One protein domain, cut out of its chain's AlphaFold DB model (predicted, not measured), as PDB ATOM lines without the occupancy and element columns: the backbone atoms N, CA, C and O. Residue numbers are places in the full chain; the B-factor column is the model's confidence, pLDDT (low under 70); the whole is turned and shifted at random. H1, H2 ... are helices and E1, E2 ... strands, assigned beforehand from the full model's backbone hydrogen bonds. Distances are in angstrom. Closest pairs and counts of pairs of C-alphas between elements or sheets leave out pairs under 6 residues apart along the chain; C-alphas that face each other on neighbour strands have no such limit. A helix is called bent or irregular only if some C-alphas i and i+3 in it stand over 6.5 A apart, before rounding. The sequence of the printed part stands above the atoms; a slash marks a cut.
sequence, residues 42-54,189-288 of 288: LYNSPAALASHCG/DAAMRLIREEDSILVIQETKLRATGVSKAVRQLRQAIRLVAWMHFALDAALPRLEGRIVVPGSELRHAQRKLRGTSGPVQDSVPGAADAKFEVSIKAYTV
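AT A GLANCE: This is residues 42 to 54 and 189 to 288 of the 288 residues of an uncharacterized protein of Chlorella sorokiniana (UniProt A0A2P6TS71). A strongly twisted sheet of five strands curls round one long helix, H2, while the shorter H3 packs on E5 and touches the first turns of H2. The small H1 packs on a later part of H2, residues 224 to 231, and only grazes the sheet. The 113 printed residues include three named helices and five named strands, in the order H1 E1 E2 H2 E3 H3 E4 E5; the sheet is mixed, E1 E2 E3 E5 E4, and the class is mixed, helices and strands. H2 and H3 on one face of the sheet make two layers. The whole is compact, with a radius of gyration of the C-alphas of 13.8 A, yet elongated, spanning 43 by 28 by 26 A.

HOW THE PARTS SIT: The edge strand E1, residues 192 to 198, forms a hairpin with E2, residues 201 to 207; N 193 and O 205 are 2.8 A apart. E3, residues 241 to 248, is parallel to E2, with N 204 and O 243 at 2.8 A. E5, residues 278 to 287, is parallel to E3 over 282 to 287, with N 244 and O 282 at 2.8 A. Staggered from this, residues 278 to 281 pair with the edge strand E4, residues 267 to 270, in an antiparallel hairpin; N 269 and O 279 are 2.9 A apart. H2, residues 211 to 234, is on the sheet; its closest C-alphas to E3 are Leu 221 and Gly 244, 5.7 A. E2, H2 and E3 form a strand-helix-strand unit, two parallel neighbours joined through a helix, with a right-handed crossover. H3, residues 250 to 260, is 7.9 A in height over the sheet and runs along E5, at 2 degrees on the local plane. H2 touches H3 with residues 211 to 215 alone, closest at the C-alphas of Ala 211 and Ala 256, 4.9 A. H1, residues 46 to 51, touches H2 at the C-alphas of Ala 50 and Val 228, 6.4 A, the closest pair. In H1 every O i to N i+4 pair is within hydrogen-bond range; in H2 18 of 20 are, in H3 5 of 7.

IN THESE COORDINATES: H1 begins at C-alpha 46, (14.215, 2.516, 169.389). H2 measures 34.9 A, with a kink of 29 degrees near residue 218. H2 and H3 are irregular: C-alphas 212 and 215 are 7.4 A apart, 251 and 254 7.3 A. E3 measures 22.7 A and E5 29.7 A, ending at C-alpha 287, (22.408, 0.281, 192.156).

THE WHOLE: The C-alphas of Ser 251 and Ala 275 are farthest apart, 42.9 A. Residues 55 to 188 are not printed; C-alphas 54 and 189 are 23.9 A apart across the cut. Of the links printed whole, none is long. Mean pLDDT of the printed part is 71.2; 42 residues are under 70, among them 42 to 54 and 269 to 277.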
ATOM      1  N   LEU A  42      24.410  -1.454 172.895       48.41
ATOM      2  CA  LEU A  42      23.928  -0.158 173.356       48.41
ATOM      3  C   LEU A  42      23.032   0.400 172.251       48.41
ATOM      4  O   LEU A  42      23.497   0.658 171.143       48.41
ATOM      5  N   TYR A  43      21.747   0.549 172.544       50.88
ATOM      6  CA  TYR A  43      20.754   1.027 171.597       50.88
ATOM      7  C   TYR A  43      20.461   2.497 171.869       50.88
ATOM      8  O   TYR A  43      19.819   2.847 172.856       50.88
ATOM      9  N   ASN A  44      20.937   3.365 170.979       45.78
ATOM     10  CA  ASN A  44      20.678   4.810 171.039       45.78
ATOM     11  C   ASN A  44      19.378   5.192 170.321       45.78
ATOM     12  O   ASN A  44      18.910   6.323 170.419       45.78
ATOM     13  N   SER A  45      18.782   4.238 169.605       41.16
ATOM     14  CA  SER A  45      17.507   4.410 168.934       41.16
ATOM     15  C   SER A  45      16.558   3.260 169.281       41.16
ATOM     16  O   SER A  45      16.992   2.111 169.440       41.16
ATOM     17  N   PRO A  46      15.247   3.537 169.326       47.00
ATOM     18  CA  PRO A  46      14.215   2.516 169.389       47.00
ATOM     19  C   PRO A  46      14.391   1.421 168.305       47.00
ATOM     20  O   PRO A  46      13.999   0.280 168.530       47.00
ATOM     21  N   ALA A  47      15.014   1.739 167.154       47.56
ATOM     22  CA  ALA A  47      15.161   0.852 165.982       47.56
ATOM     23  C   ALA A  47      16.121  -0.286 166.251       47.56
ATOM     24  O   ALA A  47      15.855  -1.450 165.958       47.56
ATOM     25  N   ALA A  48      17.260   0.079 166.821       49.25
ATOM     26  CA  ALA A  48      18.284  -0.885 167.128       49.25
ATOM     27  C   ALA A  48      17.789  -1.816 168.251       49.25
ATOM     28  O   ALA A  48      17.990  -3.023 168.171       49.25
ATOM     29  N   LEU A  49      17.026  -1.286 169.216       53.94
ATOM     30  CA  LEU A  49      16.386  -2.074 170.272       53.94
ATOM     31  C   LEU A  49      15.369  -3.085 169.710       53.94
ATOM     32  O   LEU A  49      15.372  -4.253 170.094       53.94
ATOM     33  N   ALA A  50      14.535  -2.646 168.767       56.88
ATOM     34  CA  ALA A  50      13.495  -3.439 168.124       56.88
ATOM     35  C   ALA A  50      14.000  -4.682 167.390       56.88
ATOM     36  O   ALA A  50      13.512  -5.787 167.627       56.88
ATOM     37  N   SER A  51      15.025  -4.508 166.556       54.97
ATOM     38  CA  SER A  51      15.628  -5.588 165.767       54.97
ATOM     39  C   SER A  51      16.194  -6.729 166.634       54.97
ATOM     40  O   SER A  51      16.263  -7.869 166.188       54.97
ATOM     41  N   HIS A  52      16.520  -6.465 167.904       55.59
ATOM     42  CA  HIS A  52      17.181  -7.428 168.792       55.59
ATOM     43  C   HIS A  52      16.261  -8.048 169.858       55.59
ATOM     44  O   HIS A  52      16.707  -8.836 170.701       55.59
ATOM     45  N   CYS A  53      14.956  -7.766 169.799       58.06
ATOM     46  CA  CYS A  53      13.961  -8.347 170.709       58.06
ATOM     47  C   CYS A  53      13.662  -9.836 170.439       58.06
ATOM     48  O   CYS A  53      12.810 -10.417 171.098       58.06
ATOM     49  N   GLY A  54      14.384 -10.487 169.517       55.25
ATOM     50  CA  GLY A  54      14.229 -11.922 169.237       55.25
ATOM     51  C   GLY A  54      13.019 -12.253 168.373       55.25
ATOM     52  O   GLY A  54      12.606 -13.406 168.323       55.25
ATOM     53  N   ASP A 189      17.677   9.904 174.587       48.75
ATOM     54  CA  ASP A 189      18.683  10.840 175.099       48.75
ATOM     55  C   ASP A 189      19.844  10.133 175.837       48.75
ATOM     56  O   ASP A 189      20.798  10.783 176.259       48.75
ATOM     57  N   ALA A 190      19.732   8.824 176.075       56.59
ATOM     58  CA  ALA A 190      20.782   7.966 176.592       56.59
ATOM     59  C   ALA A 190      20.686   6.575 175.951       56.59
ATOM     60  O   ALA A 190      19.595   6.082 175.679       56.59
ATOM     61  N   ALA A 191      21.832   5.923 175.774       57.94
ATOM     62  CA  ALA A 191      21.894   4.542 175.319       57.94
ATOM     63  C   ALA A 191      21.125   3.608 176.267       57.94
ATOM     64  O   ALA A 191      21.401   3.580 177.472       57.94
ATOM     65  N   MET A 192      20.210   2.808 175.724       65.62
ATOM     66  CA  MET A 192      19.546   1.734 176.459       65.62
ATOM     67  C   MET A 192      20.208   0.386 176.203       65.62
ATOM     68  O   MET A 192      20.754   0.130 175.133       65.62
ATOM     69  N   ARG A 193      20.154  -0.494 177.199       68.69
ATOM     70  CA  ARG A 193      20.628  -1.879 177.102       68.69
ATOM     71  C   ARG A 193      19.433  -2.818 177.126       68.69
ATOM     72  O   ARG A 193      18.557  -2.652 177.968       68.69
ATOM     73  N   LEU A 194      19.422  -3.811 176.244       70.69
ATOM     74  CA  LEU A 194      18.507  -4.947 176.345       70.69
ATOM     75  C   LEU A 194      19.238  -6.089 177.049       70.69
ATOM     76  O   LEU A 194      20.336  -6.463 176.643       70.69
ATOM     77  N   ILE A 195      18.638  -6.627 178.101       74.44
ATOM     78  CA  ILE A 195      19.149  -7.773 178.846       74.44
ATOM     79  C   ILE A 195      18.076  -8.857 178.794       74.44
ATOM     80  O   ILE A 195      16.905  -8.593 179.066       74.44
ATOM     81  N   ARG A 196      18.481 -10.077 178.445       70.75
ATOM     82  CA  ARG A 196      17.649 -11.275 178.585       70.75
ATOM     83  C   ARG A 196      18.067 -11.959 179.876       70.75
ATOM     84  O   ARG A 196      19.204 -12.418 179.965       70.75
ATOM     85  N   GLU A 197      17.210 -11.928 180.890       70.25
ATOM     86  CA  GLU A 197      17.514 -12.566 182.181       70.25
ATOM     87  C   GLU A 197      17.089 -14.035 182.183       70.25
ATOM     88  O   GLU A 197      17.887 -14.899 182.533       70.25
ATOM     89  N   GLU A 198      15.874 -14.310 181.709       67.94
ATOM     90  CA  GLU A 198      15.276 -15.644 181.570       67.94
ATOM     91  C   GLU A 198      14.629 -15.760 180.180       67.94
ATOM     92  O   GLU A 198      14.383 -14.736 179.535       67.94
ATOM     93  N   ASP A 199      14.295 -16.979 179.733       59.31
ATOM     94  CA  ASP A 199      13.696 -17.240 178.407       59.31
ATOM     95  C   ASP A 199      12.422 -16.415 178.130       59.31
ATOM     96  O   ASP A 199      12.062 -16.176 176.978       59.31
ATOM     97  N   SER A 200      11.762 -15.926 179.183       68.81
ATOM     98  CA  SER A 200      10.528 -15.145 179.111       68.81
ATOM     99  C   SER A 200      10.641 -13.696 179.597       68.81
ATOM    100  O   SER A 200       9.609 -13.027 179.651       68.81
ATOM    101  N   ILE A 201      11.825 -13.192 179.980       78.56
ATOM    102  CA  ILE A 201      11.974 -11.836 180.548       78.56
ATOM    103  C   ILE A 201      12.926 -10.981 179.707       78.56
ATOM    104  O   ILE A 201      14.129 -11.242 179.631       78.56
ATOM    105  N   LEU A 202      12.386  -9.897 179.145       77.50
ATOM    106  CA  LEU A 202      13.164  -8.835 178.512       77.50
ATOM    107  C   LEU A 202      13.267  -7.633 179.450       77.50
ATOM    108  O   LEU A 202      12.271  -6.991 179.788       77.50
ATOM    109  N   VAL A 203      14.498  -7.297 179.825       81.50
ATOM    110  CA  VAL A 203      14.809  -6.129 180.645       81.50
ATOM    111  C   VAL A 203      15.394  -5.034 179.763       81.50
ATOM    112  O   VAL A 203      16.427  -5.217 179.121       81.50
ATOM    113  N   ILE A 204      14.757  -3.868 179.761       80.56
ATOM    114  CA  ILE A 204      15.252  -2.659 179.105       80.56
ATOM    115  C   ILE A 204      15.862  -1.775 180.187       80.56
ATOM    116  O   ILE A 204      15.180  -1.348 181.119       80.56
ATOM    117  N   GLN A 205      17.163  -1.529 180.096       82.88
ATOM    118  CA  GLN A 205      17.932  -0.824 181.110       82.88
ATOM    119  C   GLN A 205      18.426   0.534 180.616       82.88
ATOM    120  O   GLN A 205      18.989   0.649 179.531       82.88
ATOM    121  N   GLU A 206      18.325   1.534 181.486       81.38
ATOM    122  CA  GLU A 206      18.918   2.855 181.324       81.38
ATOM    123  C   GLU A 206      19.788   3.205 182.539       81.38
ATOM    124  O   GLU A 206      19.421   2.934 183.685       81.38
ATOM    125  N   THR A 207      20.942   3.829 182.310       77.69
ATOM    126  CA  THR A 207      21.874   4.224 183.378       77.69
ATOM    127  C   THR A 207      21.859   5.741 183.570       77.69
ATOM    128  O   THR A 207      21.918   6.501 182.602       77.69
ATOM    129  N   LYS A 208      21.806   6.208 184.824       78.19
ATOM    130  CA  LYS A 208      21.856   7.633 185.185       78.19
ATOM    131  C   LYS A 208      22.883   7.899 186.278       78.19
ATOM    132  O   LYS A 208      22.889   7.239 187.306       78.19
ATOM    133  N   LEU A 209      23.675   8.955 186.098       68.88
ATOM    134  CA  LEU A 209      24.667   9.405 187.083       68.88
ATOM    135  C   LEU A 209      24.046  10.121 188.293       68.88
ATOM    136  O   LEU A 209      24.677  10.222 189.338       68.88
ATOM    137  N   ARG A 210      22.831  10.664 188.151       71.88
ATOM    138  CA  ARG A 210      22.125  11.422 189.195       71.88
ATOM    139  C   ARG A 210      20.632  11.157 189.140       71.88
ATOM    140  O   ARG A 210      20.058  11.011 188.054       71.88
ATOM    141  N   ALA A 211      19.963  11.221 190.286       74.38
ATOM    142  CA  ALA A 211      18.524  11.017 190.362       74.38
ATOM    143  C   ALA A 211      17.704  12.155 189.714       74.38
ATOM    144  O   ALA A 211      16.495  12.024 189.495       74.38
ATOM    145  N   THR A 212      18.322  13.282 189.349       73.81
ATOM    146  CA  THR A 212      17.682  14.341 188.548       73.81
ATOM    147  C   THR A 212      17.171  13.826 187.199       73.81
ATOM    148  O   THR A 212      16.107  14.259 186.765       73.81
ATOM    149  N   GLY A 213      17.840  12.834 186.598       75.00
ATOM    150  CA  GLY A 213      17.467  12.240 185.309       75.00
ATOM    151  C   GLY A 213      16.413  11.124 185.355       75.00
ATOM    152  O   GLY A 213      16.021  10.638 184.299       75.00
ATOM    153  N   VAL A 214      15.939  10.713 186.538       81.94
ATOM    154  CA  VAL A 214      15.072   9.523 186.701       81.94
ATOM    155  C   VAL A 214      13.714   9.683 186.021       81.94
ATOM    156  O   VAL A 214      13.274   8.773 185.335       81.94
ATOM    157  N   SER A 215      13.052  10.838 186.134       80.62
ATOM    158  CA  SER A 215      11.737  11.047 185.499       80.62
ATOM    159  C   SER A 215      11.808  10.971 183.970       80.62
ATOM    160  O   SER A 215      10.899  10.452 183.325       80.62
ATOM    161  N   LYS A 216      12.915  11.454 183.395       79.88
ATOM    162  CA  LYS A 216      13.203  11.345 181.962       79.88
ATOM    163  C   LYS A 216      13.441   9.883 181.568       79.88
ATOM    164  O   LYS A 216      12.842   9.431 180.600       79.88
ATOM    165  N   ALA A 217      14.209   9.150 182.376       77.56
ATOM    166  CA  ALA A 217      14.469   7.727 182.165       77.56
ATOM    167  C   ALA A 217      13.192   6.874 182.217       77.56
ATOM    168  O   ALA A 217      12.935   6.051 181.349       77.56
ATOM    169  N   VAL A 218      12.308   7.127 183.189       81.94
ATOM    170  CA  VAL A 218      11.001   6.449 183.281       81.94
ATOM    171  C   VAL A 218      10.193   6.631 181.997       81.94
ATOM    172  O   VAL A 218       9.583   5.680 181.511       81.94
ATOM    173  N   ARG A 219      10.179   7.845 181.440       77.19
ATOM    174  CA  ARG A 219       9.460   8.137 180.196       77.19
ATOM    175  C   ARG A 219      10.042   7.358 179.014       77.19
ATOM    176  O   ARG A 219       9.271   6.770 178.261       77.19
ATOM    177  N   GLN A 220      11.367   7.331 178.893       75.38
ATOM    178  CA  GLN A 220      12.074   6.618 177.827       75.38
ATOM    179  C   GLN A 220      11.884   5.104 177.926       75.38
ATOM    180  O   GLN A 220      11.520   4.468 176.941       75.38
ATOM    181  N   LEU A 221      12.013   4.539 179.126       78.12
ATOM    182  CA  LEU A 221      11.753   3.124 179.375       78.12
ATOM    183  C   LEU A 221      10.307   2.744 179.048       78.12
ATOM    184  O   LEU A 221      10.088   1.760 178.354       78.12
ATOM    185  N   ARG A 222       9.304   3.531 179.466       78.00
ATOM    186  CA  ARG A 222       7.899   3.256 179.098       78.00
ATOM    187  C   ARG A 222       7.701   3.219 177.587       78.00
ATOM    188  O   ARG A 222       6.965   2.375 177.088       78.00
ATOM    189  N   GLN A 223       8.345   4.125 176.863       72.44
ATOM    190  CA  GLN A 223       8.261   4.169 175.410       72.44
ATOM    191  C   GLN A 223       8.940   2.963 174.757       72.44
ATOM    192  O   GLN A 223       8.353   2.347 173.872       72.44
ATOM    193  N   ALA A 224      10.134   2.600 175.220       72.81
ATOM    194  CA  ALA A 224      10.851   1.425 174.748       72.81
ATOM    195  C   ALA A 224      10.035   0.143 174.983       72.81
ATOM    196  O   ALA A 224       9.830  -0.634 174.058       72.81
ATOM    197  N   ILE A 225       9.477  -0.029 176.184       78.38
ATOM    198  CA  ILE A 225       8.633  -1.176 176.546       78.38
ATOM    199  C   ILE A 225       7.358  -1.215 175.681       78.38
ATOM    200  O   ILE A 225       7.023  -2.267 175.143       78.38
ATOM    201  N   ARG A 226       6.674  -0.078 175.474       74.62
ATOM    202  CA  ARG A 226       5.506   0.013 174.570       74.62
ATOM    203  C   ARG A 226       5.835  -0.402 173.148       74.62
ATOM    204  O   ARG A 226       5.034  -1.085 172.519       74.62
ATOM    205  N   LEU A 227       6.991   0.021 172.648       72.00
ATOM    206  CA  LEU A 227       7.444  -0.352 171.321       72.00
ATOM    207  C   LEU A 227       7.687  -1.863 171.231       72.00
ATOM    208  O   LEU A 227       7.185  -2.493 170.306       72.00
ATOM    209  N   VAL A 228       8.417  -2.443 172.189       74.69
ATOM    210  CA  VAL A 228       8.651  -3.894 172.231       74.69
ATOM    211  C   VAL A 228       7.326  -4.643 172.252       74.69
ATOM    212  O   VAL A 228       7.107  -5.505 171.404       74.69
ATOM    213  N   ALA A 229       6.401  -4.251 173.130       75.50
ATOM    214  CA  ALA A 229       5.081  -4.860 173.181       75.50
ATOM    215  C   ALA A 229       4.357  -4.776 171.834       75.50
ATOM    216  O   ALA A 229       3.897  -5.790 171.315       75.50
ATOM    217  N   TRP A 230       4.328  -3.586 171.234       72.38
ATOM    218  CA  TRP A 230       3.717  -3.358 169.933       72.38
ATOM    219  C   TRP A 230       4.230  -4.301 168.848       72.38
ATOM    220  O   TRP A 230       3.424  -4.898 168.138       72.38
ATOM    221  N   MET A 231       5.544  -4.493 168.756       68.56
ATOM    222  CA  MET A 231       6.123  -5.377 167.743       68.56
ATOM    223  C   MET A 231       5.757  -6.840 167.966       68.56
ATOM    224  O   MET A 231       5.450  -7.531 166.999       68.56
ATOM    225  N   HIS A 232       5.737  -7.304 169.219       75.06
ATOM    226  CA  HIS A 232       5.288  -8.662 169.533       75.06
ATOM    227  C   HIS A 232       3.828  -8.872 169.108       75.06
ATOM    228  O   HIS A 232       3.535  -9.835 168.406       75.06
ATOM    229  N   PHE A 233       2.929  -7.936 169.429       71.31
ATOM    230  CA  PHE A 233       1.530  -8.024 168.994       71.31
ATOM    231  C   PHE A 233       1.362  -7.935 167.475       71.31
ATOM    232  O   PHE A 233       0.546  -8.650 166.902       71.31
ATOM    233  N   ALA A 234       2.105  -7.052 166.810       63.00
ATOM    234  CA  ALA A 234       1.979  -6.862 165.371       63.00
ATOM    235  C   ALA A 234       2.556  -8.038 164.562       63.00
ATOM    236  O   ALA A 234       2.104  -8.296 163.449       63.00
ATOM    237  N   LEU A 235       3.508  -8.781 165.130       66.31
ATOM    238  CA  LEU A 235       4.052 -10.003 164.538       66.31
ATOM    239  C   LEU A 235       3.344 -11.282 164.992       66.31
ATOM    240  O   LEU A 235       3.799 -12.364 164.626       66.31
ATOM    241  N   ASP A 236       2.259 -11.159 165.765       67.94
ATOM    242  CA  ASP A 236       1.554 -12.275 166.404       67.94
ATOM    243  C   ASP A 236       2.519 -13.209 167.174       67.94
ATOM    244  O   ASP A 236       2.371 -14.431 167.204       67.94
ATOM    245  N   ALA A 237       3.539 -12.619 167.807       71.38
ATOM    246  CA  ALA A 237       4.525 -13.304 168.631       71.38
ATOM    247  C   ALA A 237       4.135 -13.248 170.114       71.38
ATOM    248  O   ALA A 237       3.570 -12.262 170.593       71.38
ATOM    249  N   ALA A 238       4.491 -14.289 170.873       77.88
ATOM    250  CA  ALA A 238       4.273 -14.312 172.317       77.88
ATOM    251  C   ALA A 238       4.992 -13.127 172.978       77.88
ATOM    252  O   ALA A 238       6.189 -12.933 172.764       77.88
ATOM    253  N   LEU A 239       4.263 -12.326 173.758       77.88
ATOM    254  CA  LEU A 239       4.825 -11.182 174.465       77.88
ATOM    255  C   LEU A 239       5.594 -11.665 175.709       77.88
ATOM    256  O   LEU A 239       4.957 -12.189 176.626       77.88
ATOM    257  N   PRO A 240       6.925 -11.486 175.788       77.81
ATOM    258  CA  PRO A 240       7.671 -11.768 177.006       77.81
ATOM    259  C   PRO A 240       7.312 -10.757 178.093       77.81
ATOM    260  O   PRO A 240       6.833  -9.652 177.832       77.81
ATOM    261  N   ARG A 241       7.604 -11.109 179.340       82.88
ATOM    262  CA  ARG A 241       7.514 -10.179 180.460       82.88
ATOM    263  C   ARG A 241       8.519  -9.044 180.248       82.88
ATOM    264  O   ARG A 241       9.713  -9.294 180.097       82.88
ATOM    265  N   LEU A 242       8.034  -7.803 180.238       83.50
ATOM    266  CA  LEU A 242       8.855  -6.616 179.997       83.50
ATOM    267  C   LEU A 242       9.138  -5.873 181.308       83.50
ATOM    268  O   LEU A 242       8.214  -5.448 182.005       83.50
ATOM    269  N   GLU A 243      10.414  -5.655 181.623       86.12
ATOM    270  CA  GLU A 243      10.829  -4.870 182.790       86.12
ATOM    271  C   GLU A 243      11.723  -3.687 182.398       86.12
ATOM    272  O   GLU A 243      12.646  -3.807 181.600       86.12
ATOM    273  N   GLY A 244      11.474  -2.523 182.993       86.81
ATOM    274  CA  GLY A 244      12.347  -1.360 182.917       86.81
ATOM    275  C   GLY A 244      13.282  -1.287 184.120       86.81
ATOM    276  O   GLY A 244      12.852  -1.380 185.274       86.81
ATOM    277  N   ARG A 245      14.567  -1.063 183.866       87.06
ATOM    278  CA  ARG A 245      15.609  -0.983 184.892       87.06
ATOM    279  C   ARG A 245      16.325   0.359 184.812       87.06
ATOM    280  O   ARG A 245      16.907   0.689 183.788       87.06
ATOM    281  N   ILE A 246      16.318   1.126 185.899       85.50
ATOM    282  CA  ILE A 246      17.105   2.360 186.017       85.50
ATOM    283  C   ILE A 246      18.279   2.096 186.956       85.50
ATOM    284  O   ILE A 246      18.071   1.852 188.140       85.50
ATOM    285  N   VAL A 247      19.506   2.163 186.450       82.81
ATOM    286  CA  VAL A 247      20.717   1.995 187.266       82.81
ATOM    287  C   VAL A 247      21.249   3.365 187.683       82.81
ATOM    288  O   VAL A 247      21.469   4.228 186.833       82.81
ATOM    289  N   VAL A 248      21.443   3.568 188.987       79.44
ATOM    290  CA  VAL A 248      21.983   4.802 189.587       79.44
ATOM    291  C   VAL A 248      23.092   4.491 190.600       79.44
ATOM    292  O   VAL A 248      23.136   3.379 191.123       79.44
ATOM    293  N   PRO A 249      23.971   5.448 190.947       81.44
ATOM    294  CA  PRO A 249      24.889   5.283 192.073       81.44
ATOM    295  C   PRO A 249      24.152   4.967 193.383       81.44
ATOM    296  O   PRO A 249      23.048   5.464 193.617       81.44
ATOM    297  N   GLY A 250      24.780   4.201 194.282       78.88
ATOM    298  CA  GLY A 250      24.182   3.836 195.575       78.88
ATOM    299  C   GLY A 250      23.763   5.039 196.430       78.88
ATOM    300  O   GLY A 250      22.698   5.022 197.050       78.88
ATOM    301  N   SER A 251      24.537   6.128 196.379       80.81
ATOM    302  CA  SER A 251      24.214   7.409 197.027       80.81
ATOM    303  C   SER A 251      22.913   8.042 196.513       80.81
ATOM    304  O   SER A 251      22.210   8.724 197.259       80.81
ATOM    305  N   GLU A 252      22.547   7.776 195.261       85.44
ATOM    306  CA  GLU A 252      21.365   8.319 194.590       85.44
ATOM    307  C   GLU A 252      20.141   7.400 194.720       85.44
ATOM    308  O   GLU A 252      19.016   7.838 194.455       85.44
ATOM    309  N   LEU A 253      20.312   6.149 195.169       83.69
ATOM    310  CA  LEU A 253      19.263   5.124 195.176       83.69
ATOM    311  C   LEU A 253      18.003   5.577 195.912       83.69
ATOM    312  O   LEU A 253      16.904   5.523 195.362       83.69
ATOM    313  N   ARG A 254      18.146   6.083 197.144       85.50
ATOM    314  CA  ARG A 254      16.996   6.553 197.938       85.50
ATOM    315  C   ARG A 254      16.273   7.719 197.263       85.50
ATOM    316  O   ARG A 254      15.074   7.902 197.466       85.50
ATOM    317  N   HIS A 255      16.981   8.555 196.504       84.44
ATOM    318  CA  HIS A 255      16.373   9.673 195.781       84.44
ATOM    319  C   HIS A 255      15.681   9.192 194.496       84.44
ATOM    320  O   HIS A 255      14.549   9.593 194.224       84.44
ATOM    321  N   ALA A 256      16.302   8.269 193.757       82.75
ATOM    322  CA  ALA A 256      15.717   7.632 192.583       82.75
ATOM    323  C   ALA A 256      14.452   6.832 192.931       82.75
ATOM    324  O   ALA A 256      13.412   7.031 192.311       82.75
ATOM    325  N   GLN A 257      14.495   6.013 193.986       86.38
ATOM    326  CA  GLN A 257      13.337   5.266 194.485       86.38
ATOM    327  C   GLN A 257      12.201   6.193 194.921       86.38
ATOM    328  O   GLN A 257      11.046   5.924 194.611       86.38
ATOM    329  N   ARG A 258      12.505   7.312 195.598       85.81
ATOM    330  CA  ARG A 258      11.489   8.319 195.949       85.81
ATOM    331  C   ARG A 258      10.807   8.902 194.715       85.81
ATOM    332  O   ARG A 258       9.593   9.039 194.732       85.81
ATOM    333  N   LYS A 259      11.557   9.186 193.646       82.88
ATOM    334  CA  LYS A 259      10.992   9.652 192.367       82.88
ATOM    335  C   LYS A 259      10.198   8.583 191.623       82.88
ATOM    336  O   LYS A 259       9.323   8.924 190.835       82.88
ATOM    337  N   LEU A 260      10.501   7.312 191.870       81.06
ATOM    338  CA  LEU A 260       9.744   6.194 191.324       81.06
ATOM    339  C   LEU A 260       8.440   5.915 192.081       81.06
ATOM    340  O   LEU A 260       7.544   5.302 191.508       81.06
ATOM    341  N   ARG A 261       8.274   6.396 193.323       76.56
ATOM    342  CA  ARG A 261       7.020   6.217 194.075       76.56
ATOM    343  C   ARG A 261       5.844   6.796 193.277       76.56
ATOM    344  O   ARG A 261       5.851   7.970 192.926       76.56
ATOM    345  N   GLY A 262       4.863   5.951 192.956       64.56
ATOM    346  CA  GLY A 262       3.705   6.290 192.112       64.56
ATOM    347  C   GLY A 262       3.893   6.038 190.608       64.56
ATOM    348  O   GLY A 262       2.923   6.074 189.861       64.56
ATOM    349  N   THR A 263       5.114   5.736 190.153       62.81
ATOM    350  CA  THR A 263       5.408   5.311 188.769       62.81
ATOM    351  C   THR A 263       5.915   3.869 188.668       62.81
ATOM    352  O   THR A 263       5.871   3.306 187.572       62.81
ATOM    353  N   SER A 264       6.357   3.288 189.791       53.69
ATOM    354  CA  SER A 264       6.764   1.892 189.962       53.69
ATOM    355  C   SER A 264       5.623   1.041 190.525       53.69
ATOM    356  O   SER A 264       5.087   1.338 191.593       53.69
ATOM    357  N   GLY A 265       5.303  -0.029 189.813       59.22
ATOM    358  CA  GLY A 265       4.236  -0.985 190.085       59.22
ATOM    359  C   GLY A 265       3.798  -1.600 188.756       59.22
ATOM    360  O   GLY A 265       4.109  -1.013 187.717       59.22
ATOM    361  N   PRO A 266       3.126  -2.759 188.759       61.88
ATOM    362  CA  PRO A 266       2.524  -3.301 187.551       61.88
ATOM    363  C   PRO A 266       1.474  -2.312 187.038       61.88
ATOM    364  O   PRO A 266       0.441  -2.094 187.670       61.88
ATOM    365  N   VAL A 267       1.759  -1.651 185.919       63.72
ATOM    366  CA  VAL A 267       0.798  -0.779 185.237       63.72
ATOM    367  C   VAL A 267       0.341  -1.489 183.977       63.72
ATOM    368  O   VAL A 267       1.173  -1.871 183.160       63.72
ATOM    369  N   GLN A 268      -0.974  -1.644 183.810       72.19
ATOM    370  CA  GLN A 268      -1.530  -2.053 182.525       72.19
ATOM    371  C   GLN A 268      -1.458  -0.880 181.555       72.19
ATOM    372  O   GLN A 268      -2.022   0.185 181.810       72.19
ATOM    373  N   ASP A 269      -0.761  -1.088 180.450       68.94
ATOM    374  CA  ASP A 269      -0.615  -0.108 179.386       68.94
ATOM    375  C   ASP A 269      -1.216  -0.655 178.091       68.94
ATOM    376  O   ASP A 269      -1.248  -1.867 177.878       68.94
ATOM    377  N   SER A 270      -1.727   0.233 177.245       65.38
ATOM    378  CA  SER A 270      -2.346  -0.141 175.973       65.38
ATOM    379  C   SER A 270      -1.314  -0.148 174.857       65.38
ATOM    380  O   SER A 270      -0.501   0.777 174.751       65.38
ATOM    381  N   VAL A 271      -1.397  -1.138 173.976       62.75
ATOM    382  CA  VAL A 271      -0.581  -1.174 172.765       62.75
ATOM    383  C   VAL A 271      -1.234  -0.350 171.656       62.75
ATOM    384  O   VAL A 271      -2.415  -0.537 171.360       62.75
ATOM    385  N   PRO A 272      -0.492   0.554 170.998       51.75
ATOM    386  CA  PRO A 272      -1.011   1.289 169.850       51.75
ATOM    387  C   PRO A 272      -1.500   0.350 168.734       51.75
ATOM    388  O   PRO A 272      -0.811  -0.579 168.347       51.75
ATOM    389  N   GLY A 273      -2.690   0.571 168.175       49.53
ATOM    390  CA  GLY A 273      -3.163  -0.194 167.007       49.53
ATOM    391  C   GLY A 273      -3.728  -1.597 167.283       49.53
ATOM    392  O   GLY A 273      -4.355  -2.160 166.390       49.53
ATOM    393  N   ALA A 274      -3.619  -2.127 168.504       55.31
ATOM    394  CA  ALA A 274      -4.299  -3.355 168.916       55.31
ATOM    395  C   ALA A 274      -5.397  -3.007 169.934       55.31
ATOM    396  O   ALA A 274      -5.114  -2.693 171.090       55.31
ATOM    397  N   ALA A 275      -6.655  -3.000 169.477       54.56
ATOM    398  CA  ALA A 275      -7.802  -2.664 170.322       54.56
ATOM    399  C   ALA A 275      -7.828  -3.583 171.553       54.56
ATOM    400  O   ALA A 275      -7.762  -4.801 171.408       54.56
ATOM    401  N   ASP A 276      -7.863  -2.977 172.740       61.50
ATOM    402  CA  ASP A 276      -7.913  -3.649 174.045       61.50
ATOM    403  C   ASP A 276      -6.696  -4.516 174.417       61.50
ATOM    404  O   ASP A 276      -6.679  -5.116 175.494       61.50
ATOM    405  N   ALA A 277      -5.637  -4.528 173.597       66.38
ATOM    406  CA  ALA A 277      -4.390  -5.199 173.940       66.38
ATOM    407  C   ALA A 277      -3.688  -4.444 175.071       66.38
ATOM    408  O   ALA A 277      -3.225  -3.309 174.907       66.38
ATOM    409  N   LYS A 278      -3.622  -5.099 176.231       72.50
ATOM    410  CA  LYS A 278      -2.961  -4.588 177.429       72.50
ATOM    411  C   LYS A 278      -1.751  -5.440 177.767       72.50
ATOM    412  O   LYS A 278      -1.777  -6.656 177.609       72.50
ATOM    413  N   PHE A 279      -0.716  -4.795 178.279       74.69
ATOM    414  CA  PHE A 279       0.468  -5.462 178.804       74.69
ATOM    415  C   PHE A 279       0.911  -4.813 180.107       74.69
ATOM    416  O   PHE A 279       0.591  -3.656 180.385       74.69
ATOM    417  N   GLU A 280       1.622  -5.582 180.924       82.12
ATOM    418  CA  GLU A 280       2.141  -5.114 182.201       82.12
ATOM    419  C   GLU A 280       3.487  -4.415 182.008       82.12
ATOM    420  O   GLU A 280       4.394  -4.933 181.357       82.12
ATOM    421  N   VAL A 281       3.621  -3.232 182.604       75.19
ATOM    422  CA  VAL A 281       4.864  -2.463 182.651       75.19
ATOM    423  C   VAL A 281       5.306  -2.330 184.094       75.19
ATOM    424  O   VAL A 281       4.577  -1.774 184.913       75.19
ATOM    425  N   SER A 282       6.527  -2.767 184.393       83.69
ATOM    426  CA  SER A 282       7.176  -2.564 185.691       83.69
ATOM    427  C   SER A 282       8.503  -1.839 185.494       83.69
ATOM    428  O   SER A 282       9.330  -2.290 184.710       83.69
ATOM    429  N   ILE A 283       8.731  -0.732 186.212       85.12
ATOM    430  CA  ILE A 283      10.003   0.010 186.202       85.12
ATOM    431  C   ILE A 283      10.563   0.088 187.620       85.12
ATOM    432  O   ILE A 283       9.871   0.532 188.541       85.12
ATOM    433  N   LYS A 284      11.823  -0.318 187.796       84.62
ATOM    434  CA  LYS A 284      12.514  -0.376 189.092       84.62
ATOM    435  C   LYS A 284      13.882   0.313 189.017       84.62
ATOM    436  O   LYS A 284      14.528   0.300 187.969       84.62
ATOM    437  N   ALA A 285      14.327   0.904 190.128       79.00
ATOM    438  CA  ALA A 285      15.679   1.453 190.262       79.00
ATOM    439  C   ALA A 285      16.587   0.492 191.030       79.00
ATOM    440  O   ALA A 285      16.189  -0.034 192.070       79.00
ATOM    441  N   TYR A 286      17.811   0.340 190.540       82.12
ATOM    442  CA  TYR A 286      18.853  -0.504 191.111       82.12
ATOM    443  C   TYR A 286      20.143   0.293 191.262       82.12
ATOM    444  O   TYR A 286      20.321   1.340 190.629       82.12
ATOM    445  N   THR A 287      21.035  -0.209 192.107       73.69
ATOM    446  CA  THR A 287      22.408   0.281 192.156       73.69
ATOM    447  C   THR A 287      23.292  -0.552 191.253       73.69
ATOM    448  O   THR A 287      22.928  -1.661 190.859       73.69
ATOM    449  N   VAL A 288      24.439   0.027 190.929       61.38
ATOM    450  CA  VAL A 288      25.614  -0.717 190.471       61.38
ATOM    451  C   VAL A 288      26.143  -1.531 191.647       61.38
ATOM    452  O   VAL A 288      26.015  -1.020 192.790       61.38
TER     453      VAL A 288